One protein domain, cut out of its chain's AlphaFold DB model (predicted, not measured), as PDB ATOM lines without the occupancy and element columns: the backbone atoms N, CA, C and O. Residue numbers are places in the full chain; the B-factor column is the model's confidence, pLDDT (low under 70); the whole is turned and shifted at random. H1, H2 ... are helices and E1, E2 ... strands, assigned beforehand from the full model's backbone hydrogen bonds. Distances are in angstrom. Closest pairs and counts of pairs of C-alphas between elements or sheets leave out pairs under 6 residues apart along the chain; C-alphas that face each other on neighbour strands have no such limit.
ATOM      1  N   ASN A  13     214.770 193.769 233.671       72.56
ATOM      2  CA  ASN A  13     214.598 193.054 234.922       72.56
ATOM      3  C   ASN A  13     213.159 193.160 235.382       72.56
ATOM      4  O   ASN A  13     212.715 194.226 235.806       72.56
ATOM      5  N   ARG A  14     212.461 192.024 235.363       77.69
ATOM      6  CA  ARG A  14     211.093 191.906 235.854       77.69
ATOM      7  C   ARG A  14     211.025 191.054 237.111       77.69
ATOM      8  O   ARG A  14     211.462 189.901 237.130       77.69
ATOM      9  N   ILE A  15     210.397 191.603 238.141       79.75
ATOM     10  CA  ILE A  15     210.084 190.904 239.382       79.75
ATOM     11  C   ILE A  15     208.565 190.887 239.525       79.75
ATOM     12  O   ILE A  15     207.945 191.931 239.688       79.75
ATOM     13  N   ALA A  16     207.977 189.694 239.465       82.31
ATOM     14  CA  ALA A  16     206.570 189.478 239.776       82.31
ATOM     15  C   ALA A  16     206.457 188.888 241.184       82.31
ATOM     16  O   ALA A  16     207.048 187.845 241.470       82.31
ATOM     17  N   VAL A  17     205.711 189.555 242.061       84.06
ATOM     18  CA  VAL A  17     205.491 189.145 243.450       84.06
ATOM     19  C   VAL A  17     204.003 189.194 243.749       84.06
ATOM     20  O   VAL A  17     203.327 190.173 243.437       84.06
ATOM     21  N   ARG A  18     203.498 188.145 244.397       86.12
ATOM     22  CA  ARG A  18     202.192 188.200 245.045       86.12
ATOM     23  C   ARG A  18     202.369 188.779 246.441       86.12
ATOM     24  O   ARG A  18     203.155 188.246 247.221       86.12
ATOM     25  N   LYS A  19     201.669 189.871 246.732       85.12
ATOM     26  CA  LYS A  19     201.693 190.538 248.037       85.12
ATOM     27  C   LYS A  19     200.302 190.458 248.653       85.12
ATOM     28  O   LYS A  19     199.308 190.528 247.933       85.12
ATOM     29  N   ASN A  20     200.257 190.331 249.970       84.00
ATOM     30  CA  ASN A  20     199.041 190.547 250.736       84.00
ATOM     31  C   ASN A  20     199.147 191.927 251.388       84.00
ATOM     32  O   ASN A  20     200.142 192.221 252.052       84.00
ATOM     33  N   ILE A  21     198.157 192.781 251.153       76.56
ATOM     34  CA  ILE A  21     198.007 194.045 251.863       76.56
ATOM     35  C   ILE A  21     197.107 193.752 253.062       76.56
ATOM     36  O   ILE A  21     195.878 193.775 252.960       76.56
ATOM     37  N   GLU A  22     197.749 193.440 254.194       71.44
ATOM     38  CA  GLU A  22     197.094 192.939 255.413       71.44
ATOM     39  C   GLU A  22     195.969 193.850 255.910       71.44
ATOM     40  O   GLU A  22     194.941 193.355 256.369       71.44
ATOM     41  N   GLU A  23     196.128 195.167 255.757       68.62
ATOM     42  CA  GLU A  23     195.148 196.170 256.188       68.62
ATOM     43  C   GLU A  23     193.763 195.972 255.534       68.62
ATOM     44  O   GLU A  23     192.751 196.376 256.102       68.62
ATOM     45  N   TYR A  24     193.699 195.284 254.385       63.25
ATOM     46  CA  TYR A  24     192.466 195.093 253.609       63.25
ATOM     47  C   TYR A  24     192.208 193.652 253.173       63.25
ATOM     48  O   TYR A  24     191.275 193.415 252.408       63.25
ATOM     49  N   GLN A  25     193.015 192.695 253.648       74.12
ATOM     50  CA  GLN A  25     192.976 191.299 253.187       74.12
ATOM     51  C   GLN A  25     192.997 191.209 251.650       74.12
ATOM     52  O   GLN A  25     192.329 190.369 251.044       74.12
ATOM     53  N   GLU A  26     193.728 192.127 251.015       75.56
ATOM     54  CA  GLU A  26     193.754 192.272 249.567       75.56
ATOM     55  C   GLU A  26     195.004 191.597 249.022       75.56
ATOM     56  O   GLU A  26     196.136 191.972 249.337       75.56
ATOM     57  N   GLU A  27     194.796 190.589 248.183       84.12
ATOM     58  CA  GLU A  27     195.884 189.955 247.462       84.12
ATOM     59  C   GLU A  27     196.071 190.638 246.112       84.12
ATOM     60  O   GLU A  27     195.154 190.742 245.287       84.12
ATOM     61  N   ILE A  28     197.303 191.073 245.872       85.31
ATOM     62  CA  ILE A  28     197.692 191.753 244.645       85.31
ATOM     63  C   ILE A  28     198.816 190.997 243.949       85.31
ATOM     64  O   ILE A  28     199.716 190.432 244.579       85.31
ATOM     65  N   ASN A  29     198.789 191.018 242.622       86.44
ATOM     66  CA  ASN A  29     199.959 190.726 241.812       86.44
ATOM     67  C   ASN A  29     200.649 192.056 241.525       86.44
ATOM     68  O   ASN A  29     200.061 192.924 240.886       86.44
ATOM     69  N   SER A  30     201.883 192.200 241.994       86.88
ATOM     70  CA  SER A  30     202.723 193.369 241.751       86.88
ATOM     71  C   SER A  30     203.879 192.954 240.849       86.88
ATOM     72  O   SER A  30     204.607 192.003 241.146       86.88
ATOM     73  N   ILE A  31     204.017 193.631 239.717       87.25
ATOM     74  CA  ILE A  31     205.038 193.382 238.709       87.25
ATOM     75  C   ILE A  31     205.858 194.653 238.568       87.25
ATOM     76  O   ILE A  31     205.389 195.651 238.033       87.25
ATOM     77  N   SER A  32     207.106 194.604 239.010       85.12
ATOM     78  CA  SER A  32     208.053 195.702 238.837       85.12
ATOM     79  C   SER A  32     209.015 195.383 237.709       85.12
ATOM     80  O   SER A  32     209.579 194.287 237.668       85.12
ATOM     81  N   THR A  33     209.214 196.343 236.814       83.81
ATOM     82  CA  THR A  33     210.111 196.238 235.667       83.81
ATOM     83  C   THR A  33     211.102 197.394 235.679       83.81
ATOM     84  O   THR A  33     210.736 198.538 235.952       83.81
ATOM     85  N   ILE A  34     212.364 197.091 235.388       81.31
ATOM     86  CA  ILE A  34     213.415 198.081 235.160       81.31
ATOM     87  C   ILE A  34     214.048 197.787 233.815       81.31
ATOM     88  O   ILE A  34     214.550 196.682 233.604       81.31
ATOM     89  N   ARG A  35     214.073 198.789 232.941       83.69
ATOM     90  CA  ARG A  35     214.624 198.652 231.592       83.69
ATOM     91  C   ARG A  35     215.366 199.905 231.165       83.69
ATOM     92  O   ARG A  35     214.997 201.009 231.556       83.69
ATOM     93  N   ARG A  36     216.384 199.746 230.323       81.50
ATOM     94  CA  ARG A  36     216.992 200.869 229.598       81.50
ATOM     95  C   ARG A  36     216.286 201.024 228.257       81.50
ATOM     96  O   ARG A  36     216.094 200.038 227.551       81.50
ATOM     97  N   ALA A  37     215.891 202.239 227.917       85.12
ATOM     98  CA  ALA A  37     215.246 202.538 226.648       85.12
ATOM     99  C   ALA A  37     215.672 203.916 226.149       85.12
ATOM    100  O   ALA A  37     215.927 204.822 226.941       85.12
ATOM    101  N   GLU A  38     215.701 204.075 224.833       89.38
ATOM    102  CA  GLU A  38     215.797 205.384 224.207       89.38
ATOM    103  C   GLU A  38     214.385 205.965 224.099       89.38
ATOM    104  O   GLU A  38     213.474 205.314 223.578       89.38
ATOM    105  N   ILE A  39     214.184 207.174 224.620       89.75
ATOM    106  CA  ILE A  39     212.914 207.888 224.497       89.75
ATOM    107  C   ILE A  39     213.119 209.194 223.735       89.75
ATOM    108  O   ILE A  39     214.097 209.910 223.937       89.75
ATOM    109  N   SER A  40     212.167 209.516 222.868       91.50
ATOM    110  CA  SER A  40     212.060 210.820 222.217       91.50
ATOM    111  C   SER A  40     210.678 211.379 222.532       91.50
ATOM    112  O   SER A  40     209.657 210.749 222.258       91.50
ATOM    113  N   ALA A  41     210.652 212.553 223.157       89.31
ATOM    114  CA  ALA A  41     209.429 213.276 223.465       89.31
ATOM    115  C   ALA A  41     209.632 214.756 223.115       89.31
ATOM    116  O   ALA A  41     210.691 215.292 223.436       89.31
ATOM    117  N   PRO A  42     208.645 215.454 222.521       90.00
ATOM    118  CA  PRO A  42     208.802 216.848 222.084       90.00
ATOM    119  C   PRO A  42     209.296 217.807 223.176       90.00
ATOM    120  O   PRO A  42     209.972 218.790 222.888       90.00
ATOM    121  N   PHE A  43     208.971 217.507 224.435       91.25
ATOM    122  CA  PHE A  43     209.305 218.324 225.602       91.25
ATOM    123  C   PHE A  43     210.564 217.855 226.351       91.25
ATOM    124  O   PHE A  43     210.927 218.452 227.360       91.25
ATOM    125  N   LEU A  44     211.233 216.801 225.876       85.19
ATOM    126  CA  LEU A  44     212.475 216.274 226.438       85.19
ATOM    127  C   LEU A  44     213.595 216.433 225.407       85.19
ATOM    128  O   LEU A  44     213.452 215.983 224.274       85.19
ATOM    129  N   ASN A  45     214.704 217.071 225.793       86.62
ATOM    130  CA  ASN A  45     215.887 217.240 224.938       86.62
ATOM    131  C   ASN A  45     215.561 217.773 223.518       86.62
ATOM    132  O   ASN A  45     216.121 217.319 222.525       86.62
ATOM    133  N   ASN A  46     214.606 218.706 223.402       89.88
ATOM    134  CA  ASN A  46     214.113 219.245 222.122       89.88
ATOM    135  C   ASN A  46     213.628 218.173 221.123       89.88
ATOM    136  O   ASN A  46     213.780 218.337 219.913       89.88
ATOM    137  N   GLY A  47     213.075 217.060 221.612       88.31
ATOM    138  CA  GLY A  47     212.650 215.940 220.771       88.31
ATOM    139  C   GLY A  47     213.791 215.027 220.318       88.31
ATOM    140  O   GLY A  47     213.532 214.030 219.644       88.31
ATOM    141  N   MET A  48     215.038 215.311 220.699       93.00
ATOM    142  CA  MET A  48     216.156 214.424 220.402       93.00
ATOM    143  C   MET A  48     216.071 213.154 221.262       93.00
ATOM    144  O   MET A  48     215.762 213.241 222.458       93.00
ATOM    145  N   PRO A  49     216.358 211.976 220.681       92.62
ATOM    146  CA  PRO A  49     216.399 210.734 221.435       92.62
ATOM    147  C   PRO A  49     217.359 210.835 222.623       92.62
ATOM    148  O   PRO A  49     218.437 211.423 222.525       92.62
ATOM    149  N   SER A  50     216.926 210.315 223.766       89.94
ATOM    150  CA  SER A  50     217.679 210.343 225.015       89.94
ATOM    151  C   SER A  50     217.643 208.965 225.662       89.94
ATOM    152  O   SER A  50     216.573 208.381 225.842       89.94
ATOM    153  N   ASP A  51     218.817 208.464 226.038       87.19
ATOM    154  CA  ASP A  51     218.949 207.244 226.828       87.19
ATOM    155  C   ASP A  51     218.336 207.441 228.216       87.19
ATOM    156  O   ASP A  51     218.664 208.392 228.925       87.19
ATOM    157  N   CYS A  52     217.456 206.529 228.619       83.75
ATOM    158  CA  CYS A  52     216.758 206.580 229.896       83.75
ATOM    159  C   CYS A  52     216.723 205.209 230.573       83.75
ATOM    160  O   CYS A  52     216.688 204.164 229.920       83.75
ATOM    161  N   VAL A  53     216.687 205.223 231.905       81.69
ATOM    162  CA  VAL A  53     216.333 204.057 232.720       81.69
ATOM    163  C   VAL A  53     214.893 204.242 233.180       81.69
ATOM    164  O   VAL A  53     214.566 205.232 233.830       81.69
ATOM    165  N   LEU A  54     214.031 203.308 232.799       82.44
ATOM    166  CA  LEU A  54     212.606 203.320 233.092       82.44
ATOM    167  C   LEU A  54     212.301 202.358 234.234       82.44
ATOM    168  O   LEU A  54     212.762 201.215 234.235       82.44
ATOM    169  N   PHE A  55     211.483 202.834 235.167       84.62
ATOM    170  CA  PHE A  55     210.974 202.088 236.309       84.62
ATOM    171  C   PHE A  55     209.459 202.013 236.185       84.62
ATOM    172  O   PHE A  55     208.778 203.034 236.232       84.62
ATOM    173  N   GLU A  56     208.931 200.809 236.019       84.06
ATOM    174  CA  GLU A  56     207.501 200.570 235.850       84.06
ATOM    175  C   GLU A  56     207.029 199.623 236.955       84.06
ATOM    176  O   GLU A  56     207.698 198.638 237.267       84.06
ATOM    177  N   THR A  57     205.886 199.920 237.572       84.94
ATOM    178  CA  THR A  57     205.198 198.987 238.471       84.94
ATOM    179  C   THR A  57     203.761 198.840 238.005       84.94
ATOM    180  O   THR A  57     203.024 199.821 237.954       84.94
ATOM    181  N   ASP A  58     203.384 197.616 237.657       85.94
ATOM    182  CA  ASP A  58     202.021 197.213 237.333       85.94
ATOM    183  C   ASP A  58     201.462 196.418 238.512       85.94
ATOM    184  O   ASP A  58     202.093 195.472 238.992       85.94
ATOM    185  N   THR A  59     200.290 196.813 238.998       86.38
ATOM    186  CA  THR A  59     199.652 196.184 240.149       86.38
ATOM    187  C   THR A  59     198.202 195.876 239.822       86.38
ATOM    188  O   THR A  59     197.417 196.769 239.515       86.38
ATOM    189  N   ASN A  60     197.844 194.599 239.946       84.94
ATOM    190  CA  ASN A  60     196.500 194.101 239.690       84.94
ATOM    191  C   ASN A  60     195.976 193.341 240.903       84.94
ATOM    192  O   ASN A  60     196.679 192.521 241.497       84.94
ATOM    193  N   THR A  61     194.719 193.582 241.245       82.56
ATOM    194  CA  THR A  61     194.029 192.873 242.319       82.56
ATOM    195  C   THR A  61     193.555 191.495 241.830       82.56
ATOM    196  O   THR A  61     193.326 191.286 240.634       82.56
ATOM    197  N   LEU A  62     193.443 190.501 242.719       80.62
ATOM    198  CA  LEU A  62     193.034 189.152 242.302       80.62
ATOM    199  C   LEU A  62     191.546 189.079 241.934       80.62
ATOM    200  O   LEU A  62     190.718 189.551 242.709       80.62
ATOM    201  N   PRO A  63     191.147 188.435 240.824       75.31
ATOM    202  CA  PRO A  63     189.732 188.320 240.465       75.31
ATOM    203  C   PRO A  63     188.918 187.492 241.474       75.31
ATOM    204  O   PRO A  63     187.697 187.588 241.492       75.31
ATOM    205  N   GLN A  64     189.578 186.686 242.314       72.56
ATOM    206  CA  GLN A  64     188.935 185.847 243.327       72.56
ATOM    207  C   GLN A  64     188.549 186.595 244.609       72.56
ATOM    208  O   GLN A  64     187.868 186.012 245.452       72.56
ATOM    209  N   ASN A  65     188.969 187.852 244.793       70.75
ATOM    210  CA  ASN A  65     188.560 188.596 245.976       70.75
ATOM    211  C   ASN A  65     187.102 189.052 245.826       70.75
ATOM    212  O   ASN A  65     186.778 189.894 244.987       70.75
ATOM    213  N   GLY A  66     186.231 188.453 246.634       65.25
ATOM    214  CA  GLY A  66     184.803 188.749 246.671       65.25
ATOM    215  C   GLY A  66     184.415 189.861 247.647       65.25
ATOM    216  O   GLY A  66     183.233 190.199 247.712       65.25
ATOM    217  N   TYR A  67     185.360 190.424 248.413       65.50
ATOM    218  CA  TYR A  67     185.077 191.589 249.249       65.50
ATOM    219  C   TYR A  67     184.760 192.784 248.340       65.50
ATOM    220  O   TYR A  67     185.448 193.012 247.350       65.50
ATOM    221  N   MET A  68     183.660 193.491 248.624       58.75
ATOM    222  CA  MET A  68     183.085 194.534 247.764       58.75
ATOM    223  C   MET A  68     184.133 195.555 247.279       58.75
ATOM    224  O   MET A  68     184.451 196.508 247.977       58.75
ATOM    225  N   ARG A  69     184.618 195.392 246.041       61.47
ATOM    226  CA  ARG A  69     185.486 196.364 245.346       61.47
ATOM    227  C   ARG A  69     184.719 197.400 244.519       61.47
ATOM    228  O   ARG A  69     185.321 198.295 243.941       61.47
ATOM    229  N   PHE A  70     183.404 197.230 244.403       63.62
ATOM    230  CA  PHE A  70     182.561 197.973 243.460       63.62
ATOM    231  C   PHE A  70     181.764 199.115 244.109       63.62
ATOM    232  O   PHE A  70     180.967 199.758 243.429       63.62
ATOM    233  N   GLY A  71     181.962 199.365 245.407       72.62
ATOM    234  CA  GLY A  71     181.523 200.601 246.050       72.62
ATOM    235  C   GLY A  71     182.492 201.739 245.725       72.62
ATOM    236  O   GLY A  71     183.698 201.517 245.614       72.62
ATOM    237  N   TRP A  72     181.974 202.952 245.526       77.12
ATOM    238  CA  TRP A  72     182.804 204.117 245.195       77.12
ATOM    239  C   TRP A  72     183.793 204.463 246.314       77.12
ATOM    240  O   TRP A  72     184.948 204.776 246.023       77.12
ATOM    241  N   ASP A  73     183.362 204.353 247.570       80.56
ATOM    242  CA  ASP A  73     184.187 204.657 248.741       80.56
ATOM    243  C   ASP A  73     185.332 203.644 248.885       80.56
ATOM    244  O   ASP A  73     186.495 204.009 249.077       80.56
ATOM    245  N   GLU A  74     185.030 202.355 248.712       76.62
ATOM    246  CA  GLU A  74     186.018 201.282 248.758       76.62
ATOM    247  C   GLU A  74     186.998 201.361 247.585       76.62
ATOM    248  O   GLU A  74     188.197 201.167 247.786       76.62
ATOM    249  N   TYR A  75     186.521 201.688 246.379       78.75
ATOM    250  CA  TYR A  75     187.365 201.823 245.191       78.75
ATOM    251  C   TYR A  75     188.414 202.927 245.346       78.75
ATOM    252  O   TYR A  75     189.594 202.675 245.093       78.75
ATOM    253  N   ILE A  76     188.004 204.131 245.767       84.75
ATOM    254  CA  ILE A  76     188.922 205.271 245.930       84.75
ATOM    255  C   ILE A  76     190.026 204.900 246.915       84.75
ATOM    256  O   ILE A  76     191.210 205.049 246.612       84.75
ATOM    257  N   ARG A  77     189.644 204.330 248.060       79.88
ATOM    258  CA  ARG A  77     190.598 203.922 249.087       79.88
ATOM    259  C   ARG A  77     191.552 202.834 248.589       79.88
ATOM    260  O   ARG A  77     192.756 202.941 248.802       79.88
ATOM    261  N   VAL A  78     191.044 201.797 247.911       79.44
ATOM    262  CA  VAL A  78     191.888 200.736 247.325       79.44
ATOM    263  C   VAL A  78     192.874 201.333 246.326       79.44
ATOM    264  O   VAL A  78     194.060 201.023 246.392       79.44
ATOM    265  N   LEU A  79     192.429 202.232 245.449       84.00
ATOM    266  CA  LEU A  79     193.305 202.900 244.490       84.00
ATOM    267  C   LEU A  79     194.431 203.683 245.185       84.00
ATOM    268  O   LEU A  79     195.593 203.542 244.803       84.00
ATOM    269  N   GLU A  80     194.113 204.471 246.212       86.00
ATOM    270  CA  GLU A  80     195.109 205.226 246.983       86.00
ATOM    271  C   GLU A  80     196.162 204.310 247.618       86.00
ATOM    272  O   GLU A  80     197.358 204.605 247.563       86.00
ATOM    273  N   LEU A  81     195.745 203.164 248.158       83.69
ATOM    274  CA  LEU A  81     196.646 202.176 248.754       83.69
ATOM    275  C   LEU A  81     197.580 201.543 247.724       83.69
ATOM    276  O   LEU A  81     198.785 201.449 247.963       83.69
ATOM    277  N   LEU A  82     197.046 201.139 246.567       84.25
ATOM    278  CA  LEU A  82     197.862 200.594 245.479       84.25
ATOM    279  C   LEU A  82     198.874 201.636 244.988       84.25
ATOM    280  O   LEU A  82     200.040 201.308 244.770       84.25
ATOM    281  N   CYS A  83     198.465 202.903 244.883       86.69
ATOM    282  CA  CYS A  83     199.366 204.007 244.564       86.69
ATOM    283  C   CYS A  83     200.487 204.150 245.606       86.69
ATOM    284  O   CYS A  83     201.653 204.274 245.231       86.69
ATOM    285  N   GLN A  84     200.173 204.087 246.903       87.25
ATOM    286  CA  GLN A  84     201.180 204.156 247.965       87.25
ATOM    287  C   GLN A  84     202.157 202.966 247.943       87.25
ATOM    288  O   GLN A  84     203.360 203.172 248.118       87.25
ATOM    289  N   ASP A  85     201.686 201.735 247.708       84.69
ATOM    290  CA  ASP A  85     202.570 200.560 247.576       84.69
ATOM    291  C   ASP A  85     203.489 200.673 246.352       84.69
ATOM    292  O   ASP A  85     204.690 200.389 246.431       84.69
ATOM    293  N   ASN A  86     202.951 201.159 245.232       84.56
ATOM    294  CA  ASN A  86     203.728 201.398 244.021       84.56
ATOM    295  C   ASN A  86     204.816 202.454 244.261       84.56
ATOM    296  O   ASN A  86     205.958 202.238 243.859       84.56
ATOM    297  N   LEU A  87     204.513 203.547 244.970       85.62
ATOM    298  CA  LEU A  87     205.505 204.572 245.323       85.62
ATOM    299  C   LEU A  87     206.640 204.005 246.186       85.62
ATOM    300  O   LEU A  87     207.808 204.232 245.876       85.62
ATOM    301  N   LYS A  88     206.321 203.206 247.215       84.31
ATOM    302  CA  LYS A  88     207.337 202.507 248.030       84.31
ATOM    303  C   LYS A  88     208.184 201.559 247.184       84.31
ATOM    304  O   LYS A  88     209.383 201.406 247.405       84.31
ATOM    305  N   THR A  89     207.562 200.884 246.224       80.19
ATOM    306  CA  THR A  89     208.266 199.965 245.333       80.19
ATOM    307  C   THR A  89     209.218 200.729 244.414       80.19
ATOM    308  O   THR A  89     210.380 200.351 244.328       80.19
ATOM    309  N   ILE A  90     208.779 201.836 243.812       79.62
ATOM    310  CA  ILE A  90     209.612 202.708 242.969       79.62
ATOM    311  C   ILE A  90     210.802 203.272 243.754       79.62
ATOM    312  O   ILE A  90     211.922 203.223 243.250       79.62
ATOM    313  N   ASP A  91     210.595 203.729 244.992       80.94
ATOM    314  CA  ASP A  91     211.669 204.210 245.876       80.94
ATOM    315  C   ASP A  91     212.767 203.146 246.067       80.94
ATOM    316  O   ASP A  91     213.951 203.391 245.839       80.94
ATOM    317  N   ASN A  92     212.371 201.894 246.312       73.44
ATOM    318  CA  ASN A  92     213.308 200.771 246.410       73.44
ATOM    319  C   ASN A  92     214.077 200.475 245.108       73.44
ATOM    320  O   ASN A  92     215.125 199.816 245.155       73.44
ATOM    321  N   LEU A  93     213.560 200.897 243.948       71.06
ATOM    322  CA  LEU A  93     214.216 200.749 242.648       71.06
ATOM    323  C   LEU A  93     215.133 201.942 242.313       71.06
ATOM    324  O   LEU A  93     216.024 201.783 241.482       71.06
ATOM    325  N   GLN A  94     215.028 203.087 242.998       66.69
ATOM    326  CA  GLN A  94     215.963 204.213 242.812       66.69
ATOM    327  C   GLN A  94     217.420 203.849 243.129       66.69
ATOM    328  O   GLN A  94     218.347 204.495 242.648       66.69
ATOM    329  N   ARG A  95     217.670 202.744 243.844       66.00
ATOM    330  CA  ARG A  95     219.024 202.187 244.010       66.00
ATOM    331  C   ARG A  95     219.769 201.938 242.688       66.00
ATOM    332  O   ARG A  95     220.989 201.840 242.691       66.00
ATOM    333  N   TYR A  96     219.048 201.790 241.573       62.00
ATOM    334  CA  TYR A  96     219.641 201.592 240.249       62.00
ATOM    335  C   TYR A  96     219.992 202.910 239.541       62.00
ATOM    336  O   TYR A  96     220.650 202.870 238.507       62.00
ATOM    337  N   THR A  97     219.587 204.064 240.084       62.31
ATOM    338  CA  THR A  97     219.980 205.397 239.594       62.31
ATOM    339  C   THR A  97     221.087 206.046 240.425       62.31
ATOM    340  O   THR A  97     221.624 207.066 240.015       62.31
TER     341      THR A  97
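AT A GLANCE: This is residues 13 to 97 of the 99 residues of an uncharacterized protein of Escherichia coli O157 (UniProt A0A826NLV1). A long, twisted sheet, E1 - E2 - E3, has one long helix, H1, slantwise over one face, making two layers; residues 70 to 76 stick out. The 85 printed residues hold E1, E2, E3 and H1 in chain order. The strands form an antiparallel meander, each the neighbour of the one before; the class is mixed. The whole is loose, with radius of gyration of the C-alphas 16.4 A, and spans 48 by 25 by 20 A.

IN THESE COORDINATES: E2, residues 26 to 39, is 35.2 A long and bends by 73 degrees at residue 36. E1, residues 13 to 21, begins at C-alpha 13 (214.598, 193.054, 234.922). E3 is residues 50 to 61, 34.1 A. H1, residues 72 to 96, 37.3 A, ends at C-alpha 96 (219.641, 201.592, 240.249).

HOW THE PARTS SIT: Hairpin E1 and E2 has N 15 and O 32 within hydrogen-bond range, 2.8 A; hairpin E2 and E3 has N 33 and O 56, 2.8 A. H1's height over the sheet is 7.6 A; its closest C-alphas to E3 are Asn 86 and Thr 57, 6.2 A. In H1, 19 of 21 O i to N i+4 pairs are within range.

THE WHOLE: The printed part has no cut and no long link. Residues 23 to 24, 66 to 70 and 94 to 97 have pLDDT under 70.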